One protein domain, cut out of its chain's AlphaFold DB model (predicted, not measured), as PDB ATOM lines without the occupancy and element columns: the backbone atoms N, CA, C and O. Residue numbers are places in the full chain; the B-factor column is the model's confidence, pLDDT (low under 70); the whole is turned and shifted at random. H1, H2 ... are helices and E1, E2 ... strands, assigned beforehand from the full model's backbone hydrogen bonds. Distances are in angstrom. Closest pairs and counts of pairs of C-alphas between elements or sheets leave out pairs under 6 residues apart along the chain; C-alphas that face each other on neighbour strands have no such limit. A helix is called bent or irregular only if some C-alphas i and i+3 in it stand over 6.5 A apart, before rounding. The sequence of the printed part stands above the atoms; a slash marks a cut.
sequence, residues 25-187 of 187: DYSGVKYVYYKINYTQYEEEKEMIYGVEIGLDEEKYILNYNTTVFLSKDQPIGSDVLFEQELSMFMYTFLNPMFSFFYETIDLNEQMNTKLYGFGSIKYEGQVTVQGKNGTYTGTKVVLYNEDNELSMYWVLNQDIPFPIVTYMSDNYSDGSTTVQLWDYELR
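What this domain is: This is residues 25 to 187 of the 187 residues of an uncharacterized protein of Thermotogaceae bacterium (UniProt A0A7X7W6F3). One long, twisted antiparallel sheet of nine strands is curled like part of a barrel and left open, with H2 crossing one face and H3 only grazing it. At one end E4 and E5 fold back, and on the face away from H2 the tip of the hairpin E5 and E6 reaches over E8 and E9; past the other edge, E3, lies H1, and residues 72 to 79 stick out. The printed part has 163 residues, with E1 E2 E3 H1 H2 H3 E4 E5 E6 E7 E8 E9 along the chain, mostly strand. It is compact, radius of gyration of the C-alphas 17.3 A, spanning 48 by 45 by 29 A.

How they stand to each other: Strand beside strand, the sheet runs E3, residues 59 to 68, E2, 43 to 56, E1, 29 to 40, E9, 176 to 186, E8, 160 to 169, E7, 150 to 157, E6, 135 to 144, E5, 119 to 130, and E4, 113 to 115. E1 E2 E3 and E4 to E9 are meanders, each strand the antiparallel neighbour of the one before. E1 and E9, one from each meander, are antiparallel neighbours with 166 degrees between their N-to-C directions, and N 33 and O 183 are within hydrogen-bond range, 2.7 A. In the hairpin E6 and E5, N 138 and O 127 are 3.0 A apart. It is a folded sheet, bent back into two leaves: E3 E2 E1 E9 E8 E7 face E5 E4, with E6 as the hinge. E5 bends by 71 degrees at residue 125 and E6 by 52 degrees at residue 138; the closest C-alphas of E5 and E9, Gln 130 and Trp 182, are 7.5 A apart. H2, residues 86 to 94, is on the sheet at a height of 8.7 A, only just over E1 with 3 C-alphas, and runs across the strands at 79 degrees to E1 on the local plane. H3, residues 96 to 103, only grazes the sheet with residues 100 to 102; it is only just irregular, C-alphas 97 and 100 being 6.8 A apart. H2 and H3 meet only through their link. H1, residues 78 to 82, is not on the sheet and is apart from H2. H1 and H2 have every O i to N i+4 pair within hydrogen-bond range, H3 2 of 4.

Where its parts are: E1 begins at C-alpha 29 (-12.088, -28.832, 1.583) and spans 31.0 A. E2 is 41.2 A long, E3 29.2 A, E5 29.9 A. E6 is 26.7 A, E7 20.8 A, E8 23.9 A. E9, 29.6 A, ends at C-alpha 186 (-13.452, -31.288, 5.006). H2 is 12.1 A long, H3 10.6 A.

The domain as a whole: The C-alphas farthest apart, Glu 57 and Asp 147, are 53.3 A apart. The printed part has no cut and no long link. Mean pLDDT of the printed part is 84.0; residues 79, 82 to 99 and 170 to 175 are under 70.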
ATOM      1  N   ASP A  25      -9.667 -32.767  -6.702       84.31
ATOM      2  CA  ASP A  25     -10.595 -31.649  -6.523       84.31
ATOM      3  C   ASP A  25     -10.707 -31.264  -5.039       84.31
ATOM      4  O   ASP A  25     -11.246 -32.001  -4.214       84.31
ATOM      5  N   TYR A  26     -10.217 -30.071  -4.704       88.12
ATOM      6  CA  TYR A  26     -10.226 -29.526  -3.345       88.12
ATOM      7  C   TYR A  26     -11.522 -28.772  -3.004       88.12
ATOM      8  O   TYR A  26     -11.619 -28.170  -1.936       88.12
ATOM      9  N   SER A  27     -12.547 -28.804  -3.864       88.44
ATOM     10  CA  SER A  27     -13.852 -28.176  -3.613       88.44
ATOM     11  C   SER A  27     -14.539 -28.665  -2.329       88.44
ATOM     12  O   SER A  27     -15.261 -27.903  -1.683       88.44
ATOM     13  N   GLY A  28     -14.286 -29.907  -1.912       90.88
ATOM     14  CA  GLY A  28     -14.779 -30.476  -0.654       90.88
ATOM     15  C   GLY A  28     -14.002 -30.040   0.594       90.88
ATOM     16  O   GLY A  28     -14.359 -30.433   1.699       90.88
ATOM     17  N   VAL A  29     -12.940 -29.246   0.461       93.56
ATOM     18  CA  VAL A  29     -12.088 -28.832   1.583       93.56
ATOM     19  C   VAL A  29     -12.549 -27.479   2.110       93.56
ATOM     20  O   VAL A  29     -12.828 -26.558   1.343       93.56
ATOM     21  N   LYS A  30     -12.634 -27.341   3.434       95.94
ATOM     22  CA  LYS A  30     -12.908 -26.066   4.103       95.94
ATOM     23  C   LYS A  30     -11.612 -25.330   4.414       95.94
ATOM     24  O   LYS A  30     -11.504 -24.145   4.121       95.94
ATOM     25  N   TYR A  31     -10.627 -26.024   4.974       95.25
ATOM     26  CA  TYR A  31      -9.272 -25.501   5.111       95.25
ATOM     27  C   TYR A  31      -8.240 -26.619   5.211       95.25
ATOM     28  O   TYR A  31      -8.556 -27.749   5.581       95.25
ATOM     29  N   VAL A  32      -6.987 -26.265   4.940       93.75
ATOM     30  CA  VAL A  32      -5.811 -27.083   5.230       93.75
ATOM     31  C   VAL A  32      -4.656 -26.172   5.640       93.75
ATOM     32  O   VAL A  32      -4.422 -25.137   5.019       93.75
ATOM     33  N   TYR A  33      -3.943 -26.555   6.693       94.19
ATOM     34  CA  TYR A  33      -2.766 -25.878   7.215       94.19
ATOM     35  C   TYR A  33      -1.612 -26.860   7.322       94.19
ATOM     36  O   TYR A  33      -1.775 -27.982   7.801       94.19
ATOM     37  N   TYR A  34      -0.428 -26.386   6.966       92.06
ATOM     38  CA  TYR A  34       0.831 -27.083   7.132       92.06
ATOM     39  C   TYR A  34       1.767 -26.271   8.015       92.06
ATOM     40  O   TYR A  34       1.884 -25.056   7.869       92.06
ATOM     41  N   LYS A  35       2.458 -26.967   8.910       93.38
ATOM     42  CA  LYS A  35       3.615 -26.471   9.637       93.38
ATOM     43  C   LYS A  35       4.854 -26.842   8.835       93.38
ATOM     44  O   LYS A  35       5.045 -28.011   8.506       93.38
ATOM     45  N   ILE A  36       5.675 -25.859   8.503       89.69
ATOM     46  CA  ILE A  36       6.812 -26.026   7.605       89.69
ATOM     47  C   ILE A  36       8.069 -25.604   8.345       89.69
ATOM     48  O   ILE A  36       8.142 -24.494   8.867       89.69
ATOM     49  N   ASN A  37       9.036 -26.514   8.385       89.56
ATOM     50  CA  ASN A  37      10.364 -26.277   8.926       89.56
ATOM     51  C   ASN A  37      11.360 -26.370   7.777       89.56
ATOM     52  O   ASN A  37      11.335 -27.353   7.033       89.56
ATOM     53  N   TYR A  38      12.204 -25.360   7.622       84.69
ATOM     54  CA  TYR A  38      13.201 -25.303   6.558       84.69
ATOM     55  C   TYR A  38      14.442 -24.554   7.029       84.69
ATOM     56  O   TYR A  38      14.375 -23.741   7.949       84.69
ATOM     57  N   THR A  39      15.576 -24.822   6.392       79.06
ATOM     58  CA  THR A  39      16.823 -24.101   6.658       79.06
ATOM     59  C   THR A  39      17.021 -23.019   5.604       79.06
ATOM     60  O   THR A  39      16.961 -23.298   4.408       79.06
ATOM     61  N   GLN A  40      17.281 -21.786   6.026       71.94
ATOM     62  CA  GLN A  40      17.626 -20.682   5.131       71.94
ATOM     63  C   GLN A  40      18.801 -19.916   5.735       71.94
ATOM     64  O   GLN A  40      18.704 -19.448   6.863       71.94
ATOM     65  N   TYR A  41      19.903 -19.783   4.989       72.81
ATOM     66  CA  TYR A  41      21.137 -19.137   5.468       72.81
ATOM     67  C   TYR A  41      21.661 -19.721   6.796       72.81
ATOM     68  O   TYR A  41      22.019 -18.971   7.694       72.81
ATOM     69  N   GLU A  42      21.693 -21.054   6.912       75.12
ATOM     70  CA  GLU A  42      22.130 -21.794   8.119       75.12
ATOM     71  C   GLU A  42      21.220 -21.631   9.355       75.12
ATOM     72  O   GLU A  42      21.499 -22.207  10.405       75.12
ATOM     73  N   GLU A  43      20.096 -20.921   9.232       77.81
ATOM     74  CA  GLU A  43      19.111 -20.771  10.301       77.81
ATOM     75  C   GLU A  43      17.899 -21.677  10.071       77.81
ATOM     76  O   GLU A  43      17.326 -21.720   8.976       77.81
ATOM     77  N   GLU A  44      17.487 -22.391  11.120       83.56
ATOM     78  CA  GLU A  44      16.216 -23.112  11.134       83.56
ATOM     79  C   GLU A  44      15.061 -22.119  11.245       83.56
ATOM     80  O   GLU A  44      14.982 -21.320  12.180       83.56
ATOM     81  N   LYS A  45      14.142 -22.196  10.288       83.31
ATOM     82  CA  LYS A  45      12.938 -21.379  10.240       83.31
ATOM     83  C   LYS A  45      11.704 -22.250  10.358       83.31
ATOM     84  O   LYS A  45      11.630 -23.343   9.798       83.31
ATOM     85  N   GLU A  46      10.719 -21.715  11.067       89.19
ATOM     86  CA  GLU A  46       9.408 -22.319  11.246       89.19
ATOM     87  C   GLU A  46       8.330 -21.364  10.734       89.19
ATOM     88  O   GLU A  46       8.349 -20.156  10.995       89.19
ATOM     89  N   MET A  47       7.343 -21.924  10.042       88.25
ATOM     90  CA  MET A  47       6.145 -21.199   9.646       88.25
ATOM     91  C   MET A  47       4.921 -22.112   9.591       88.25
ATOM     92  O   MET A  47       5.028 -23.331   9.473       88.25
ATOM     93  N   ILE A  48       3.739 -21.509   9.640       91.56
ATOM     94  CA  ILE A  48       2.469 -22.168   9.348       91.56
ATOM     95  C   ILE A  48       1.885 -21.510   8.106       91.56
ATOM     96  O   ILE A  48       1.644 -20.304   8.098       91.56
ATOM     97  N   TYR A  49       1.631 -22.307   7.078       88.81
ATOM     98  CA  TYR A  49       0.933 -21.883   5.871       88.81
ATOM     99  C   TYR A  49      -0.423 -22.566   5.800       88.81
ATOM    100  O   TYR A  49      -0.518 -23.771   6.018       88.81
ATOM    101  N   GLY A  50      -1.469 -21.818   5.475       90.50
ATOM    102  CA  GLY A  50      -2.809 -22.357   5.337       90.50
ATOM    103  C   GLY A  50      -3.585 -21.763   4.187       90.50
ATOM    104  O   GLY A  50      -3.404 -20.604   3.815       90.50
ATOM    105  N   VAL A  51      -4.495 -22.577   3.672       91.12
ATOM    106  CA  VAL A  51      -5.508 -22.166   2.712       91.12
ATOM    107  C   VAL A  51      -6.861 -22.432   3.342       91.12
ATOM    108  O   VAL A  51      -7.182 -23.570   3.678       91.12
ATOM    109  N   GLU A  52      -7.657 -21.382   3.489       94.75
ATOM    110  CA  GLU A  52      -9.081 -21.507   3.765       94.75
ATOM    111  C   GLU A  52      -9.836 -21.335   2.454       94.75
ATOM    112  O   GLU A  52      -9.637 -20.362   1.722       94.75
ATOM    113  N   ILE A  53     -10.719 -22.280   2.166       94.69
ATOM    114  CA  ILE A  53     -11.604 -22.218   1.019       94.69
ATOM    115  C   ILE A  53     -12.966 -21.800   1.567       94.69
ATOM    116  O   ILE A  53     -13.582 -22.491   2.380       94.69
ATOM    117  N   GLY A  54     -13.438 -20.640   1.139       92.44
ATOM    118  CA  GLY A  54     -14.795 -20.148   1.325       92.44
ATOM    119  C   GLY A  54     -15.643 -20.392   0.080       92.44
ATOM    120  O   GLY A  54     -15.124 -20.675  -1.003       92.44
ATOM    121  N   LEU A  55     -16.955 -20.271   0.245       91.25
ATOM    122  CA  LEU A  55     -17.924 -20.287  -0.843       91.25
ATOM    123  C   LEU A  55     -18.820 -19.055  -0.697       91.25
ATOM    124  O   LEU A  55     -19.318 -18.776   0.392       91.25
ATOM    125  N   ASP A  56     -19.006 -18.341  -1.795       89.56
ATOM    126  CA  ASP A  56     -20.075 -17.361  -1.994       89.56
ATOM    127  C   ASP A  56     -20.997 -17.889  -3.109       89.56
ATOM    128  O   ASP A  56     -20.646 -18.868  -3.769       89.56
ATOM    129  N   GLU A  57     -22.160 -17.278  -3.338       85.81
ATOM    130  CA  GLU A  57     -23.217 -17.798  -4.226       85.81
ATOM    131  C   GLU A  57     -22.724 -18.167  -5.642       85.81
ATOM    132  O   GLU A  57     -23.289 -19.056  -6.276       85.81
ATOM    133  N   GLU A  58     -21.643 -17.543  -6.123       90.56
ATOM    134  CA  GLU A  58     -21.133 -17.719  -7.490       90.56
ATOM    135  C   GLU A  58     -19.660 -18.158  -7.585       90.56
ATOM    136  O   GLU A  58     -19.166 -18.413  -8.686       90.56
ATOM    137  N   LYS A  59     -18.913 -18.211  -6.475       92.94
ATOM    138  CA  LYS A  59     -17.448 -18.368  -6.532       92.94
ATOM    139  C   LYS A  59     -16.840 -19.019  -5.296       92.94
ATOM    140  O   LYS A  59     -17.310 -18.843  -4.174       92.94
ATOM    141  N   TYR A  60     -15.706 -19.681  -5.510       93.62
ATOM    142  CA  TYR A  60     -14.783 -20.016  -4.432       93.62
ATOM    143  C   TYR A  60     -13.981 -18.783  -4.019       93.62
ATOM    144  O   TYR A  60     -13.534 -18.001  -4.860       93.62
ATOM    145  N   ILE A  61     -13.779 -18.631  -2.714       93.19
ATOM    146  CA  ILE A  61     -12.919 -17.601  -2.129       93.19
ATOM    147  C   ILE A  61     -11.740 -18.324  -1.493       93.19
ATOM    148  O   ILE A  61     -11.939 -19.117  -0.583       93.19
ATOM    149  N   LEU A  62     -10.523 -18.073  -1.966       90.62
ATOM    150  CA  LEU A  62      -9.315 -18.651  -1.376       90.62
ATOM    151  C   LEU A  62      -8.640 -17.599  -0.502       90.62
ATOM    152  O   LEU A  62      -8.197 -16.570  -1.013       90.62
ATOM    153  N   ASN A  63      -8.564 -17.859   0.801       90.81
ATOM    154  CA  ASN A  63      -7.814 -17.033   1.739       90.81
ATOM    155  C   ASN A  63      -6.510 -17.746   2.090       90.81
ATOM    156  O   ASN A  63      -6.517 -18.857   2.621       90.81
ATOM    157  N   TYR A  64      -5.395 -17.093   1.785       86.81
ATOM    158  CA  TYR A  64      -4.062 -17.597   2.080       86.81
ATOM    159  C   TYR A  64      -3.564 -16.965   3.372       86.81
ATOM    160  O   TYR A  64      -3.507 -15.741   3.486       86.81
ATOM    161  N   ASN A  65      -3.195 -17.803   4.333       87.38
ATOM    162  CA  ASN A  65      -2.723 -17.386   5.642       87.38
ATOM    163  C   ASN A  65      -1.291 -17.875   5.846       87.38
ATOM    164  O   ASN A  65      -1.020 -19.066   5.698       87.38
ATOM    165  N   THR A  66      -0.401 -16.982   6.268       85.81
ATOM    166  CA  THR A  66       0.966 -17.342   6.654       85.81
ATOM    167  C   THR A  66       1.258 -16.788   8.040       85.81
ATOM    168  O   THR A  66       1.012 -15.618   8.317       85.81
ATOM    169  N   THR A  67       1.784 -17.630   8.923       87.38
ATOM    170  CA  THR A  67       2.351 -17.238  10.216       87.38
ATOM    171  C   THR A  67       3.824 -17.609  10.213       87.38
ATOM    172  O   THR A  67       4.145 -18.782  10.063       87.38
ATOM    173  N   VAL A  68       4.709 -16.631  10.383       84.75
ATOM    174  CA  VAL A  68       6.152 -16.856  10.540       84.75
ATOM    175  C   VAL A  68       6.545 -16.663  12.000       84.75
ATOM    176  O   VAL A  68       5.995 -15.798  12.686       84.75
ATOM    177  N   PHE A  69       7.487 -17.469  12.483       85.12
ATOM    178  CA  PHE A  69       8.014 -17.349  13.838       85.12
ATOM    179  C   PHE A  69       9.406 -16.728  13.773       85.12
ATOM    180  O   PHE A  69      10.319 -17.299  13.187       85.12
ATOM    181  N   LEU A  70       9.554 -15.541  14.359       83.56
ATOM    182  CA  LEU A  70      10.810 -14.791  14.374       83.56
ATOM    183  C   LEU A  70      11.423 -14.818  15.769       83.56
ATOM    184  O   LEU A  70      10.705 -14.825  16.778       83.56
ATOM    185  N   SER A  71      12.752 -14.776  15.834       82.69
ATOM    186  CA  SER A  71      13.438 -14.592  17.110       82.69
ATOM    187  C   SER A  71      13.184 -13.187  17.671       82.69
ATOM    188  O   SER A  71      12.971 -12.223  16.937       82.69
ATOM    189  N   LYS A  72      13.205 -13.051  19.003       85.62
ATOM    190  CA  LYS A  72      12.890 -11.780  19.687       85.62
ATOM    191  C   LYS A  72      13.924 -10.678  19.458       85.62
ATOM    192  O   LYS A  72      13.630  -9.514  19.710       85.62
ATOM    193  N   ASP A  73      15.131 -11.048  19.060       86.62
ATOM    194  CA  ASP A  73      16.251 -10.160  18.766       86.62
ATOM    195  C   ASP A  73      16.325  -9.750  17.287       86.62
ATOM    196  O   ASP A  73      17.092  -8.849  16.947       86.62
ATOM    197  N   GLN A  74      15.489 -10.332  16.420       81.81
ATOM    198  CA  GLN A  74      15.410  -9.957  15.013       81.81
ATOM    199  C   GLN A  74      14.626  -8.639  14.838       81.81
ATOM    200  O   GLN A  74      13.474  -8.538  15.272       81.81
ATOM    201  N   PRO A  75      15.195  -7.615  14.172       84.31
ATOM    202  CA  PRO A  75      14.453  -6.411  13.811       84.31
ATOM    203  C   PRO A  75      13.305  -6.719  12.838       84.31
ATOM    204  O   PRO A  75      13.491  -7.431  11.855       84.31
ATOM    205  N   ILE A  76      12.127  -6.132  13.071       84.12
ATOM    206  CA  ILE A  76      10.977  -6.247  12.159       84.12
ATOM    207  C   ILE A  76      11.021  -5.081  11.160       84.12
ATOM    208  O   ILE A  76      10.570  -3.974  11.463       84.12
ATOM    209  N   GLY A  77      11.610  -5.328   9.989       80.31
ATOM    210  CA  GLY A  77      11.687  -4.385   8.869       80.31
ATOM    211  C   GLY A  77      10.567  -4.563   7.836       80.31
ATOM    212  O   GLY A  77       9.744  -5.473   7.927       80.31
ATOM    213  N   SER A  78      10.509  -3.674   6.838       76.62
ATOM    214  CA  SER A  78       9.524  -3.766   5.744       76.62
ATOM    215  C   SER A  78       9.717  -5.009   4.877       76.62
ATOM    216  O   SER A  78       8.750  -5.555   4.364       76.62
ATOM    217  N   ASP A  79      10.963  -5.439   4.721       67.69
ATOM    218  CA  ASP A  79      11.345  -6.709   4.110       67.69
ATOM    219  C   ASP A  79      10.654  -7.889   4.805       67.69
ATOM    220  O   ASP A  79      10.006  -8.679   4.132       67.69
ATOM    221  N   VAL A  80      10.669  -7.928   6.140       74.69
ATOM    222  CA  VAL A  80      10.010  -8.976   6.940       74.69
ATOM    223  C   VAL A  80       8.478  -8.889   6.871       74.69
ATOM    224  O   VAL A  80       7.790  -9.904   6.870       74.69
ATOM    225  N   LEU A  81       7.913  -7.677   6.824       73.81
ATOM    226  CA  LEU A  81       6.456  -7.470   6.819       73.81
ATOM    227  C   LEU A  81       5.782  -7.795   5.480       73.81
ATOM    228  O   LEU A  81       4.590  -8.099   5.462       73.81
ATOM    229  N   PHE A  82       6.511  -7.671   4.371       69.31
ATOM    230  CA  PHE A  82       5.957  -7.779   3.019       69.31
ATOM    231  C   PHE A  82       6.606  -8.887   2.179       69.31
ATOM    232  O   PHE A  82       6.408  -8.914   0.964       69.31
ATOM    233  N   GLU A  83       7.351  -9.801   2.802       65.44
ATOM    234  CA  GLU A  83       7.909 -10.984   2.146       65.44
ATOM    235  C   GLU A  83       6.778 -11.856   1.560       65.44
ATOM    236  O   GLU A  83       5.847 -12.259   2.259       65.44
ATOM    237  N   GLN A  84       6.823 -12.119   0.249       58.44
ATOM    238  CA  GLN A  84       5.789 -12.859  -0.486       58.44
ATOM    239  C   GLN A  84       6.418 -13.889  -1.433       58.44
ATOM    240  O   GLN A  84       6.406 -13.702  -2.644       58.44
ATOM    241  N   GLU A  85       6.963 -14.991  -0.914       58.03
ATOM    242  CA  GLU A  85       7.570 -16.030  -1.779       58.03
ATOM    243  C   GLU A  85       7.020 -17.452  -1.560       58.03
ATOM    244  O   GLU A  85       7.455 -18.418  -2.182       58.03
ATOM    245  N   LEU A  86       5.988 -17.608  -0.731       60.75
ATOM    246  CA  LEU A  86       5.629 -18.921  -0.194       60.75
ATOM    247  C   LEU A  86       4.597 -19.721  -1.001       60.75
ATOM    248  O   LEU A  86       4.631 -20.950  -1.027       60.75
ATOM    249  N   SER A  87       3.659 -19.041  -1.657       53.22
ATOM    250  CA  SER A  87       2.586 -19.698  -2.413       53.22
ATOM    251  C   SER A  87       3.125 -20.443  -3.639       53.22
ATOM    252  O   SER A  87       2.657 -21.539  -3.940       53.22
ATOM    253  N   MET A  88       4.155 -19.904  -4.302       53.62
ATOM    254  CA  MET A  88       4.862 -20.584  -5.396       53.62
ATOM    255  C   MET A  88       5.702 -21.769  -4.911       53.62
ATOM    256  O   MET A  88       5.739 -22.785  -5.603       53.62
ATOM    257  N   PHE A  89       6.314 -21.683  -3.724       62.78
ATOM    258  CA  PHE A  89       6.985 -22.818  -3.084       62.78
ATOM    259  C   PHE A  89       5.982 -23.958  -2.852       62.78
ATOM    260  O   PHE A  89       6.120 -25.038  -3.418       62.78
ATOM    261  N   MET A  90       4.892 -23.694  -2.131       60.69
ATOM    262  CA  MET A  90       3.879 -24.715  -1.830       60.69
ATOM    263  C   MET A  90       3.229 -25.294  -3.091       60.69
ATOM    264  O   MET A  90       3.038 -26.505  -3.176       60.69
ATOM    265  N   TYR A  91       2.960 -24.461  -4.099       54.53
ATOM    266  CA  TYR A  91       2.492 -24.924  -5.404       54.53
ATOM    267  C   TYR A  91       3.523 -25.811  -6.110       54.53
ATOM    268  O   TYR A  91       3.152 -26.826  -6.668       54.53
ATOM    269  N   THR A  92       4.814 -25.491  -6.078       54.81
ATOM    270  CA  THR A  92       5.839 -26.306  -6.756       54.81
ATOM    271  C   THR A  92       5.998 -27.691  -6.116       54.81
ATOM    272  O   THR A  92       6.230 -28.663  -6.829       54.81
ATOM    273  N   PHE A  93       5.817 -27.806  -4.795       56.41
ATOM    274  CA  PHE A  93       6.119 -29.037  -4.046       56.41
ATOM    275  C   PHE A  93       4.903 -29.895  -3.672       56.41
ATOM    276  O   PHE A  93       5.060 -31.084  -3.406       56.41
ATOM    277  N   LEU A  94       3.691 -29.334  -3.678       59.09
ATOM    278  CA  LEU A  94       2.444 -30.084  -3.461       59.09
ATOM    279  C   LEU A  94       1.671 -30.357  -4.759       59.09
ATOM    280  O   LEU A  94       0.602 -30.965  -4.722       59.09
ATOM    281  N   ASN A  95       2.180 -29.902  -5.906       54.84
ATOM    282  CA  ASN A  95       1.525 -30.106  -7.192       54.84
ATOM    283  C   ASN A  95       1.650 -31.571  -7.664       54.84
ATOM    284  O   ASN A  95       2.670 -32.216  -7.400       54.84
ATOM    285  N   PRO A  96       0.629 -32.085  -8.377       47.22
ATOM    286  CA  PRO A  96       0.562 -33.381  -9.059       47.22
ATOM    287  C   PRO A  96       1.806 -33.932  -9.783       47.22
ATOM    288  O   PRO A  96       1.743 -35.046 -10.264       47.22
ATOM    289  N   MET A  97       2.953 -33.259  -9.869       51.03
ATOM    290  CA  MET A  97       4.196 -33.856 -10.388       51.03
ATOM    291  C   MET A  97       4.737 -35.016  -9.529       51.03
ATOM    292  O   MET A  97       5.466 -35.860 -10.047       51.03
ATOM    293  N   PHE A  98       4.342 -35.127  -8.254       60.62
ATOM    294  CA  PHE A  98       4.554 -36.354  -7.470       60.62
ATOM    295  C   PHE A  98       3.460 -37.410  -7.680       60.62
ATOM    296  O   PHE A  98       3.556 -38.481  -7.084       60.62
ATOM    297  N   SER A  99       2.446 -37.163  -8.526       64.38
ATOM    298  CA  SER A  99       1.390 -38.146  -8.810       64.38
ATOM    299  C   SER A  99       1.982 -39.464  -9.278       64.38
ATOM    300  O   SER A  99       1.541 -40.504  -8.816       64.38
ATOM    301  N   PHE A 100       3.058 -39.425 -10.074       71.50
ATOM    302  CA  PHE A 100       3.792 -40.623 -10.475       71.50
ATOM    303  C   PHE A 100       4.249 -41.459  -9.271       71.50
ATOM    304  O   PHE A 100       4.082 -42.674  -9.264       71.50
ATOM    305  N   PHE A 101       4.800 -40.827  -8.230       76.94
ATOM    306  CA  PHE A 101       5.193 -41.550  -7.024       76.94
ATOM    307  C   PHE A 101       3.966 -42.016  -6.242       76.94
ATOM    308  O   PHE A 101       3.932 -43.170  -5.831       76.94
ATOM    309  N   TYR A 102       2.935 -41.183  -6.089       76.38
ATOM    310  CA  TYR A 102       1.715 -41.563  -5.368       76.38
ATOM    311  C   TYR A 102       0.961 -42.726  -6.025       76.38
ATOM    312  O   TYR A 102       0.531 -43.636  -5.326       76.38
ATOM    313  N   GLU A 103       0.896 -42.775  -7.354       77.75
ATOM    314  CA  GLU A 103       0.332 -43.898  -8.115       77.75
ATOM    315  C   GLU A 103       1.082 -45.212  -7.860       77.75
ATOM    316  O   GLU A 103       0.497 -46.290  -7.932       77.75
ATOM    317  N   THR A 104       2.376 -45.135  -7.535       80.56
ATOM    318  CA  THR A 104       3.204 -46.309  -7.217       80.56
ATOM    319  C   THR A 104       3.150 -46.712  -5.739       80.56
ATOM    320  O   THR A 104       3.723 -47.741  -5.369       80.56
ATOM    321  N   ILE A 105       2.482 -45.918  -4.891       85.38
ATOM    322  CA  ILE A 105       2.361 -46.166  -3.454       85.38
ATOM    323  C   ILE A 105       1.082 -46.945  -3.160       85.38
ATOM    324  O   ILE A 105      -0.036 -46.446  -3.284       85.38
ATOM    325  N   ASP A 106       1.270 -48.154  -2.647       85.50
ATOM    326  CA  ASP A 106       0.206 -48.995  -2.127       85.50
ATOM    327  C   ASP A 106       0.369 -49.153  -0.615       85.50
ATOM    328  O   ASP A 106       1.236 -49.882  -0.126       85.50
ATOM    329  N   LEU A 107      -0.480 -48.455   0.143       85.25
ATOM    330  CA  LEU A 107      -0.462 -48.520   1.603       85.25
ATOM    331  C   LEU A 107      -1.025 -49.836   2.164       85.25
ATOM    332  O   LEU A 107      -0.775 -50.120   3.337       85.25
ATOM    333  N   ASN A 108      -1.739 -50.641   1.365       84.62
ATOM    334  CA  ASN A 108      -2.229 -51.954   1.790       84.62
ATOM    335  C   ASN A 108      -1.154 -53.021   1.658       84.62
ATOM    336  O   ASN A 108      -0.895 -53.753   2.611       84.62
ATOM    337  N   GLU A 109      -0.545 -53.124   0.477       84.19
ATOM    338  CA  GLU A 109       0.423 -54.188   0.210       84.19
ATOM    339  C   GLU A 109       1.839 -53.834   0.645       84.19
ATOM    340  O   GLU A 109       2.604 -54.722   1.022       84.19
ATOM    341  N   GLN A 110       2.182 -52.542   0.628       86.50
ATOM    342  CA  GLN A 110       3.471 -52.019   1.083       86.50
ATOM    343  C   GLN A 110       4.667 -52.723   0.422       86.50
ATOM    344  O   GLN A 110       5.702 -52.985   1.043       86.50
ATOM    345  N   MET A 111       4.527 -53.055  -0.863       84.94
ATOM    346  CA  MET A 111       5.580 -53.704  -1.634       84.94
ATOM    347  C   MET A 111       6.659 -52.701  -2.031       84.94
ATOM    348  O   MET A 111       6.373 -51.685  -2.658       84.94
ATOM    349  N   ASN A 112       7.920 -53.011  -1.721       86.31
ATOM    350  CA  ASN A 112       9.046 -52.195  -2.170       86.31
ATOM    351  C   ASN A 112       9.095 -52.148  -3.705       86.31
ATOM    352  O   ASN A 112       9.202 -53.188  -4.360       86.31
ATOM    353  N   THR A 113       9.102 -50.939  -4.263       87.44
ATOM    354  CA  THR A 113       9.008 -50.712  -5.711       87.44
ATOM    355  C   THR A 113      10.281 -50.049  -6.218       87.44
ATOM    356  O   THR A 113      10.675 -48.990  -5.732       87.44
ATOM    357  N   LYS A 114      10.945 -50.651  -7.212       86.62
ATOM    358  CA  LYS A 114      12.060 -50.008  -7.925       86.62
ATOM    359  C   LYS A 114      11.496 -49.123  -9.038       86.62
ATOM    360  O   LYS A 114      10.762 -49.604  -9.896       86.62
ATOM    361  N   LEU A 115      11.888 -47.854  -9.042       85.06
ATOM    362  CA  LEU A 115      11.542 -46.862 -10.054       85.06
ATOM    363  C   LEU A 115      12.803 -46.546 -10.864       85.06
ATOM    364  O   LEU A 115      13.724 -45.895 -10.371       85.06
ATOM    365  N   TYR A 116      12.882 -47.063 -12.091       79.12
ATOM    366  CA  TYR A 116      14.055 -46.877 -12.953       79.12
ATOM    367  C   TYR A 116      14.332 -45.385 -13.198       79.12
ATOM    368  O   TYR A 116      13.432 -44.662 -13.617       79.12
ATOM    369  N   GLY A 117      15.565 -44.935 -12.931       81.38
ATOM    370  CA  GLY A 117      15.969 -43.532 -13.052       81.38
ATOM    371  C   GLY A 117      15.627 -42.642 -11.850       81.38
ATOM    372  O   GLY A 117      16.025 -41.483 -11.842       81.38
ATOM    373  N   PHE A 118      14.927 -43.165 -10.833       81.94
ATOM    374  CA  PHE A 118      14.569 -42.422  -9.614       81.94
ATOM    375  C   PHE A 118      15.036 -43.106  -8.325       81.94
ATOM    376  O   PHE A 118      15.328 -42.426  -7.348       81.94
ATOM    377  N   GLY A 119      15.118 -44.441  -8.309       89.12
ATOM    378  CA  GLY A 119      15.580 -45.212  -7.158       89.12
ATOM    379  C   GLY A 119      14.564 -46.248  -6.681       89.12
ATOM    380  O   GLY A 119      14.099 -47.058  -7.482       89.12
ATOM    381  N   SER A 120      14.283 -46.326  -5.381       91.62
ATOM    382  CA  SER A 120      13.348 -47.307  -4.808       91.62
ATOM    383  C   SER A 120      12.477 -46.730  -3.703       91.62
ATOM    384  O   SER A 120      12.998 -46.093  -2.788       91.62
ATOM    385  N   ILE A 121      11.187 -47.056  -3.743       91.69
ATOM    386  CA  ILE A 121      10.236 -46.815  -2.660       91.69
ATOM    387  C   ILE A 121      10.307 -47.960  -1.648       91.69
ATOM    388  O   ILE A 121      10.292 -49.135  -2.028       91.69
ATOM    389  N   LYS A 122      10.363 -47.609  -0.362       93.81
ATOM    390  CA  LYS A 122      10.294 -48.531   0.777       93.81
ATOM    391  C   LYS A 122       9.306 -48.029   1.828       93.81
ATOM    392  O   LYS A 122       9.067 -46.830   1.932       93.81
ATOM    393  N   TYR A 123       8.779 -48.943   2.635       94.38
ATOM    394  CA  TYR A 123       7.836 -48.647   3.715       94.38
ATOM    395  C   TYR A 123       8.517 -48.900   5.062       94.38
ATOM    396  O   TYR A 123       9.042 -49.987   5.300       94.38
ATOM    397  N   GLU A 124       8.533 -47.899   5.941       94.50
ATOM    398  CA  GLU A 124       9.289 -47.925   7.208       94.50
ATOM    399  C   GLU A 124       8.394 -47.981   8.459       94.50
ATOM    400  O   GLU A 124       8.840 -47.702   9.571       94.50
ATOM    401  N   GLY A 125       7.130 -48.372   8.296       93.06
ATOM    402  CA  GLY A 125       6.171 -48.505   9.394       93.06
ATOM    403  C   GLY A 125       5.426 -47.211   9.725       93.06
ATOM    404  O   GLY A 125       5.389 -46.277   8.928       93.06
ATOM    405  N   GLN A 126       4.765 -47.185  10.883       96.75
ATOM    406  CA  GLN A 126       3.890 -46.081  11.289       96.75
ATOM    407  C   GLN A 126       4.664 -44.952  11.975       96.75
ATOM    408  O   GLN A 126       5.534 -45.196  12.812       96.75
ATOM    409  N   VAL A 127       4.285 -43.717  11.669       97.19
ATOM    410  CA  VAL A 127       4.780 -42.494  12.302       97.19
ATOM    411  C   VAL A 127       3.587 -41.673  12.767       97.19
ATOM    412  O   VAL A 127       2.638 -41.464  12.011       97.19
ATOM    413  N   THR A 128       3.653 -41.186  14.005       96.81
ATOM    414  CA  THR A 128       2.663 -40.274  14.582       96.81
ATOM    415  C   THR A 128       3.279 -38.896  14.771       96.81
ATOM    416  O   THR A 128       4.347 -38.769  15.369       96.81
ATOM    417  N   VAL A 129       2.585 -37.861  14.303       95.00
ATOM    418  CA  VAL A 129       2.982 -36.457  14.453       95.00
ATOM    419  C   VAL A 129       1.888 -35.647  15.143       95.00
ATOM    420  O   VAL A 129       0.709 -36.001  15.097       95.00
ATOM    421  N   GLN A 130       2.285 -34.556  15.796       96.38
ATOM    422  CA  GLN A 130       1.371 -33.639  16.482       96.38
ATOM    423  C   GLN A 130       0.855 -32.572  15.511       96.38
ATOM    424  O   GLN A 130       1.643 -31.825  14.935       96.38
ATOM    425  N   GLY A 131      -0.461 -32.488  15.351       93.50
ATOM    426  CA  GLY A 131      -1.138 -31.363  14.711       93.50
ATOM    427  C   GLY A 131      -1.526 -30.285  15.725       93.50
ATOM    428  O   GLY A 131      -1.179 -30.349  16.904       93.50
ATOM    429  N   LYS A 132      -2.311 -29.305  15.274       93.56
ATOM    430  CA  LYS A 132      -2.813 -28.209  16.112       93.56
ATOM    431  C   LYS A 132      -3.715 -28.702  17.243       93.56
ATOM    432  O   LYS A 132      -3.578 -28.255  18.377       93.56
ATOM    433  N   ASN A 133      -4.644 -29.601  16.915       89.69
ATOM    434  CA  ASN A 133      -5.731 -30.040  17.796       89.69
ATOM    435  C   ASN A 133      -5.794 -31.571  17.954       89.69
ATOM    436  O   ASN A 133      -6.842 -32.123  18.287       89.69
ATOM    437  N   GLY A 134      -4.693 -32.281  17.700       92.31
ATOM    438  CA  GLY A 134      -4.669 -33.740  17.749       92.31
ATOM    439  C   GLY A 134      -3.393 -34.321  17.161       92.31
ATOM    440  O   GLY A 134      -2.400 -33.622  16.989       92.31
ATOM    441  N   THR A 135      -3.431 -35.609  16.836       96.31
ATOM    442  CA  THR A 135      -2.308 -36.324  16.226       96.31
ATOM    443  C   THR A 135      -2.718 -36.967  14.919       96.31
ATOM    444  O   THR A 135      -3.794 -37.555  14.837       96.31
ATOM    445  N   TYR A 136      -1.811 -36.963  13.952       96.56
ATOM    446  CA  TYR A 136      -1.959 -37.702  12.706       96.56
ATOM    447  C   TYR A 136      -1.007 -38.889  12.723       96.56
ATOM    448  O   TYR A 136       0.162 -38.739  13.073       96.56
ATOM    449  N   THR A 137      -1.503 -40.069  12.364       97.19
ATOM    450  CA  THR A 137      -0.685 -41.281  12.233       97.19
ATOM    451  C   THR A 137      -0.785 -41.785  10.808       97.19
ATOM    452  O   THR A 137      -1.883 -41.810  10.254       97.19
ATOM    453  N   GLY A 138       0.339 -42.172  10.218       95.75
ATOM    454  CA  GLY A 138       0.372 -42.756   8.884       95.75
ATOM    455  C   GLY A 138       1.615 -43.596   8.645       95.75
ATOM    456  O   GLY A 138       2.555 -43.605   9.442       95.75
ATOM    457  N   THR A 139       1.627 -44.295   7.519       96.19
ATOM    458  CA  THR A 139       2.760 -45.099   7.073       96.19
ATOM    459  C   THR A 139       3.836 -44.191   6.489       96.19
ATOM    460  O   THR A 139       3.557 -43.399   5.587       96.19
ATOM    461  N   LYS A 140       5.073 -44.325   6.967       95.88
ATOM    462  CA  LYS A 140       6.242 -43.670   6.386       95.88
ATOM    463  C   LYS A 140       6.663 -44.396   5.113       95.88
ATOM    464  O   LYS A 140       7.023 -45.574   5.152       95.88
ATOM    465  N   VAL A 141       6.637 -43.673   4.005       94.00
ATOM    466  CA  VAL A 141       7.011 -44.138   2.672       94.00
ATOM    467  C   VAL A 141       8.237 -43.362   2.221       94.00
ATOM    468  O   VAL A 141       8.214 -42.137   2.183       94.00
ATOM    469  N   VAL A 142       9.320 -44.060   1.907       93.25
ATOM    470  CA  VAL A 142      10.640 -43.469   1.673       93.25
ATOM    471  C   VAL A 142      11.098 -43.746   0.255       93.25
ATOM    472  O   VAL A 142      11.162 -44.902  -0.157       93.25
ATOM    473  N   LEU A 143      11.470 -42.694  -0.467       91.06
ATOM    474  CA  LEU A 143      12.195 -42.779  -1.724       91.06
ATOM    475  C   LEU A 143      13.697 -42.685  -1.447       91.06
ATOM    476  O   LEU A 143      14.218 -41.636  -1.057       91.06
ATOM    477  N   TYR A 144      14.390 -43.787  -1.700       91.25
ATOM    478  CA  TYR A 144      15.843 -43.807  -1.813       91.25
ATOM    479  C   TYR A 144      16.243 -43.588  -3.267       91.25
ATOM    480  O   TYR A 144      15.615 -44.193  -4.135       91.25
ATOM    481  N   ASN A 145      17.274 -42.785  -3.535       90.56
ATOM    482  CA  ASN A 145      17.813 -42.577  -4.884       90.56
ATOM    483  C   ASN A 145      18.525 -43.844  -5.421       90.56
ATOM    484  O   ASN A 145      18.491 -44.919  -4.808       90.56
ATOM    485  N   GLU A 146      19.146 -43.766  -6.603       89.06
ATOM    486  CA  GLU A 146      19.845 -44.920  -7.193       89.06
ATOM    487  C   GLU A 146      21.069 -45.381  -6.386       89.06
ATOM    488  O   GLU A 146      21.344 -46.583  -6.368       89.06
ATOM    489  N   ASP A 147      21.695 -44.470  -5.638       90.50
ATOM    490  CA  ASP A 147      22.813 -44.727  -4.723       90.50
ATOM    491  C   ASP A 147      22.355 -45.200  -3.327       90.50
ATOM    492  O   ASP A 147      23.166 -45.438  -2.432       90.50
ATOM    493  N   ASN A 148      21.046 -45.418  -3.148       89.12
ATOM    494  CA  ASN A 148      20.407 -45.835  -1.900       89.12
ATOM    495  C   ASN A 148      20.548 -44.805  -0.755       89.12
ATOM    496  O   ASN A 148      20.498 -45.158   0.425       89.12
ATOM    497  N   GLU A 149      20.655 -43.524  -1.097       90.62
ATOM    498  CA  GLU A 149      20.584 -42.398  -0.165       90.62
ATOM    499  C   GLU A 149      19.147 -41.875  -0.064       90.62
ATOM    500  O   GLU A 149      18.356 -42.000  -1.004       90.62
ATOM    501  N   LEU A 150      18.781 -41.323   1.095       89.62
ATOM    502  CA  LEU A 150      17.453 -40.748   1.306       89.62
ATOM    503  C   LEU A 150      17.271 -39.539   0.385       89.62
ATOM    504  O   LEU A 150      17.979 -38.553   0.533       89.62
ATOM    505  N   SER A 151      16.285 -39.598  -0.508       87.06
ATOM    506  CA  SER A 151      15.916 -38.457  -1.349       87.06
ATOM    507  C   SER A 151      14.696 -37.734  -0.784       87.06
ATOM    508  O   SER A 151      14.720 -36.525  -0.554       87.06
ATOM    509  N   MET A 152      13.626 -38.481  -0.517       88.81
ATOM    510  CA  MET A 152      12.359 -37.932  -0.047       88.81
ATOM    511  C   MET A 152      11.657 -38.949   0.844       88.81
ATOM    512  O   MET A 152      11.829 -40.157   0.671       88.81
ATOM    513  N   TYR A 153      10.835 -38.488   1.779       91.94
ATOM    514  CA  TYR A 153       9.840 -39.367   2.376       91.94
ATOM    515  C   TYR A 153       8.515 -38.659   2.592       91.94
ATOM    516  O   TYR A 153       8.451 -37.444   2.770       91.94
ATOM    517  N   TRP A 154       7.468 -39.468   2.643       93.19
ATOM    518  CA  TRP A 154       6.130 -39.058   3.012       93.19
ATOM    519  C   TRP A 154       5.653 -39.848   4.220       93.19
ATOM    520  O   TRP A 154       6.108 -40.964   4.469       93.19
ATOM    521  N   VAL A 155       4.706 -39.286   4.956       95.12
ATOM    522  CA  VAL A 155       3.866 -40.037   5.889       95.12
ATOM    523  C   VAL A 155       2.441 -39.929   5.376       95.12
ATOM    524  O   VAL A 155       1.922 -38.824   5.238       95.12
ATOM    525  N   LEU A 156       1.831 -41.065   5.051       93.69
ATOM    526  CA  LEU A 156       0.550 -41.128   4.346       93.69
ATOM    527  C   LEU A 156      -0.448 -41.996   5.112       93.69
ATOM    528  O   LEU A 156      -0.076 -42.982   5.748       93.69
ATOM    529  N   ASN A 157      -1.726 -41.646   5.034       92.50
ATOM    530  CA  ASN A 157      -2.819 -42.409   5.630       92.50
ATOM    531  C   ASN A 157      -3.980 -42.461   4.633       92.50
ATOM    532  O   ASN A 157      -4.354 -41.428   4.093       92.50
ATOM    533  N   GLN A 158      -4.536 -43.652   4.388       88.88
ATOM    534  CA  GLN A 158      -5.636 -43.865   3.435       88.88
ATOM    535  C   GLN A 158      -6.887 -43.034   3.737       88.88
ATOM    536  O   GLN A 158      -7.589 -42.646   2.810       88.88
ATOM    537  N   ASP A 159      -7.131 -42.719   5.007       90.19
ATOM    538  CA  ASP A 159      -8.293 -41.947   5.444       90.19
ATOM    539  C   ASP A 159      -8.032 -40.430   5.446       90.19
ATOM    540  O   ASP A 159      -8.944 -39.635   5.687       90.19
ATOM    541  N   ILE A 160      -6.786 -40.007   5.199       91.38
ATOM    542  CA  ILE A 160      -6.382 -38.600   5.179       91.38
ATOM    543  C   ILE A 160      -5.958 -38.241   3.749       91.38
ATOM    544  O   ILE A 160      -4.921 -38.707   3.274       91.38
ATOM    545  N   PRO A 161      -6.705 -37.364   3.055       87.56
ATOM    546  CA  PRO A 161      -6.451 -37.042   1.648       87.56
ATOM    547  C   PRO A 161      -5.240 -36.119   1.417       87.56
ATOM    548  O   PRO A 161      -5.010 -35.634   0.309       87.56
ATOM    549  N   PHE A 162      -4.483 -35.844   2.476       90.25
ATOM    550  CA  PHE A 162      -3.340 -34.949   2.504       90.25
ATOM    551  C   PHE A 162      -2.115 -35.713   3.010       90.25
ATOM    552  O   PHE A 162      -2.248 -36.494   3.958       90.25
ATOM    553  N   PRO A 163      -0.916 -35.485   2.447       90.56
ATOM    554  CA  PRO A 163       0.309 -35.968   3.062       90.56
ATOM    555  C   PRO A 163       0.419 -35.448   4.498       90.56
ATOM    556  O   PRO A 163       0.339 -34.246   4.741       90.56
ATOM    557  N   ILE A 164       0.606 -36.348   5.460       94.56
ATOM    558  CA  ILE A 164       0.777 -35.978   6.871       94.56
ATOM    559  C   ILE A 164       2.153 -35.349   7.077       94.56
ATOM    560  O   ILE A 164       2.298 -34.386   7.825       94.56
ATOM    561  N   VAL A 165       3.165 -35.899   6.413       93.88
ATOM    562  CA  VAL A 165       4.507 -35.323   6.329       93.88
ATOM    563  C   VAL A 165       4.984 -35.462   4.896       93.88
ATOM    564  O   VAL A 165       4.785 -36.512   4.291       93.88
ATOM    565  N   THR A 166       5.669 -34.442   4.407       90.56
ATOM    566  CA  THR A 166       6.570 -34.510   3.261       90.56
ATOM    567  C   THR A 166       7.915 -33.973   3.720       90.56
ATOM    568  O   THR A 166       8.007 -32.842   4.193       90.56
ATOM    569  N   TYR A 167       8.957 -34.781   3.605       89.94
ATOM    570  CA  TYR A 167      10.330 -34.388   3.887       89.94
ATOM    571  C   TYR A 167      11.154 -34.468   2.622       89.94
ATOM    572  O   TYR A 167      11.092 -35.467   1.906       89.94
ATOM    573  N   MET A 168      11.979 -33.454   2.412       82.12
ATOM    574  CA  MET A 168      12.883 -33.363   1.280       82.12
ATOM    575  C   MET A 168      14.279 -33.051   1.799       82.12
ATOM    576  O   MET A 168      14.470 -32.069   2.524       82.12
ATOM    577  N   SER A 169      15.239 -33.887   1.415       75.25
ATOM    578  CA  SER A 169      16.649 -33.527   1.506       75.25
ATOM    579  C   SER A 169      16.923 -32.520   0.391       75.25
ATOM    580  O   SER A 169      16.519 -32.734  -0.754       75.25
ATOM    581  N   ASP A 170      17.552 -31.395   0.723       67.81
ATOM    582  CA  ASP A 170      18.064 -30.511  -0.312       67.81
ATOM    583  C   ASP A 170      19.364 -31.133  -0.846       67.81
ATOM    584  O   ASP A 170      20.282 -31.429  -0.088       67.81
ATOM    585  N   ASN A 171      19.423 -31.421  -2.146       52.00
ATOM    586  CA  ASN A 171      20.599 -32.061  -2.752       52.00
ATOM    587  C   ASN A 171      21.744 -31.061  -2.998       52.00
ATOM    588  O   ASN A 171      22.843 -31.470  -3.372       52.00
ATOM    589  N   TYR A 172      21.490 -29.755  -2.843       43.47
ATOM    590  CA  TYR A 172      22.440 -28.689  -3.182       43.47
ATOM    591  C   TYR A 172      22.815 -27.783  -2.001       43.47
ATOM    592  O   TYR A 172      23.721 -26.959  -2.137       43.47
ATOM    593  N   SER A 173      22.161 -27.939  -0.850       50.94
ATOM    594  CA  SER A 173      22.488 -27.258   0.403       50.94
ATOM    595  C   SER A 173      22.393 -28.257   1.559       50.94
ATOM    596  O   SER A 173      21.639 -29.217   1.461       50.94
ATOM    597  N   ASP A 174      23.100 -28.040   2.671       56.06
ATOM    598  CA  ASP A 174      22.960 -28.867   3.892       56.06
ATOM    599  C   ASP A 174      21.577 -28.702   4.576       56.06
ATOM    600  O   ASP A 174      21.379 -29.075   5.734       56.06
ATOM    601  N   GLY A 175      20.606 -28.102   3.883       67.44
ATOM    602  CA  GLY A 175      19.254 -27.882   4.353       67.44
ATOM    603  C   GLY A 175      18.338 -29.079   4.119       67.44
ATOM    604  O   GLY A 175      18.547 -29.958   3.285       67.44
ATOM    605  N   SER A 176      17.235 -29.086   4.854       80.44
ATOM    606  CA  SER A 176      16.093 -29.931   4.529       80.44
ATOM    607  C   SER A 176      14.820 -29.132   4.707       80.44
ATOM    608  O   SER A 176      14.795 -28.140   5.436       80.44
ATOM    609  N   THR A 177      13.757 -29.555   4.031       85.56
ATOM    610  CA  THR A 177      12.426 -29.010   4.282       85.56
ATOM    611  C   THR A 177      11.500 -30.117   4.740       85.56
ATOM    612  O   THR A 177      11.383 -31.155   4.092       85.56
ATOM    613  N   THR A 178      10.811 -29.871   5.850       90.50
ATOM    614  CA  THR A 178       9.734 -30.719   6.355       90.50
ATOM    615  C   THR A 178       8.428 -29.945   6.311       90.50
ATOM    616  O   THR A 178       8.285 -28.927   6.983       90.50
ATOM    617  N   VAL A 179       7.464 -30.454   5.554       91.06
ATOM    618  CA  VAL A 179       6.089 -29.961   5.469       91.06
ATOM    619  C   VAL A 179       5.206 -30.949   6.223       91.06
ATOM    620  O   VAL A 179       5.051 -32.087   5.795       91.06
ATOM    621  N   GLN A 180       4.646 -30.546   7.359       94.25
ATOM    622  CA  GLN A 180       3.826 -31.399   8.218       94.25
ATOM    623  C   GLN A 180       2.391 -30.883   8.271       94.25
ATOM    624  O   GLN A 180       2.168 -29.701   8.525       94.25
ATOM    625  N   LEU A 181       1.411 -31.762   8.075       94.38
ATOM    626  CA  LEU A 181      -0.003 -31.447   8.236       94.38
ATOM    627  C   LEU A 181      -0.252 -30.938   9.657       94.38
ATOM    628  O   LEU A 181       0.004 -31.626  10.648       94.38
ATOM    629  N   TRP A 182      -0.724 -29.700   9.748       96.25
ATOM    630  CA  TRP A 182      -0.969 -29.021  11.011       96.25
ATOM    631  C   TRP A 182      -2.435 -29.124  11.406       96.25
ATOM    632  O   TRP A 182      -2.748 -29.551  12.517       96.25
ATOM    633  N   ASP A 183      -3.338 -28.784  10.491       96.81
ATOM    634  CA  ASP A 183      -4.783 -28.846  10.708       96.81
ATOM    635  C   ASP A 183      -5.515 -28.950   9.369       96.81
ATOM    636  O   ASP A 183      -5.027 -28.425   8.369       96.81
ATOM    637  N   TYR A 184      -6.677 -29.593   9.326       95.50
ATOM    638  CA  TYR A 184      -7.541 -29.567   8.142       95.50
ATOM    639  C   TYR A 184      -8.996 -29.855   8.502       95.50
ATOM    640  O   TYR A 184      -9.291 -30.520   9.492       95.50
ATOM    641  N   GLU A 185      -9.910 -29.393   7.657       95.81
ATOM    642  CA  GLU A 185     -11.330 -29.716   7.762       95.81
ATOM    643  C   GLU A 185     -11.912 -29.909   6.361       95.81
ATOM    644  O   GLU A 185     -11.719 -29.080   5.464       95.81
ATOM    645  N   LEU A 186     -12.619 -31.023   6.179       93.50
ATOM    646  CA  LEU A 186     -13.452 -31.288   5.006       93.50
ATOM    647  C   LEU A 186     -14.869 -30.749   5.261       93.50
ATOM    648  O   LEU A 186     -15.268 -30.584   6.413       93.50
ATOM    649  N   ARG A 187     -15.607 -30.449   4.195       90.19
ATOM    650  CA  ARG A 187     -16.994 -29.968   4.246       90.19
ATOM    651  C   ARG A 187     -18.005 -31.106   4.274       90.19
ATOM    652  O   ARG A 187     -17.730 -32.158   3.656       90.19
TER     653      ARG A 187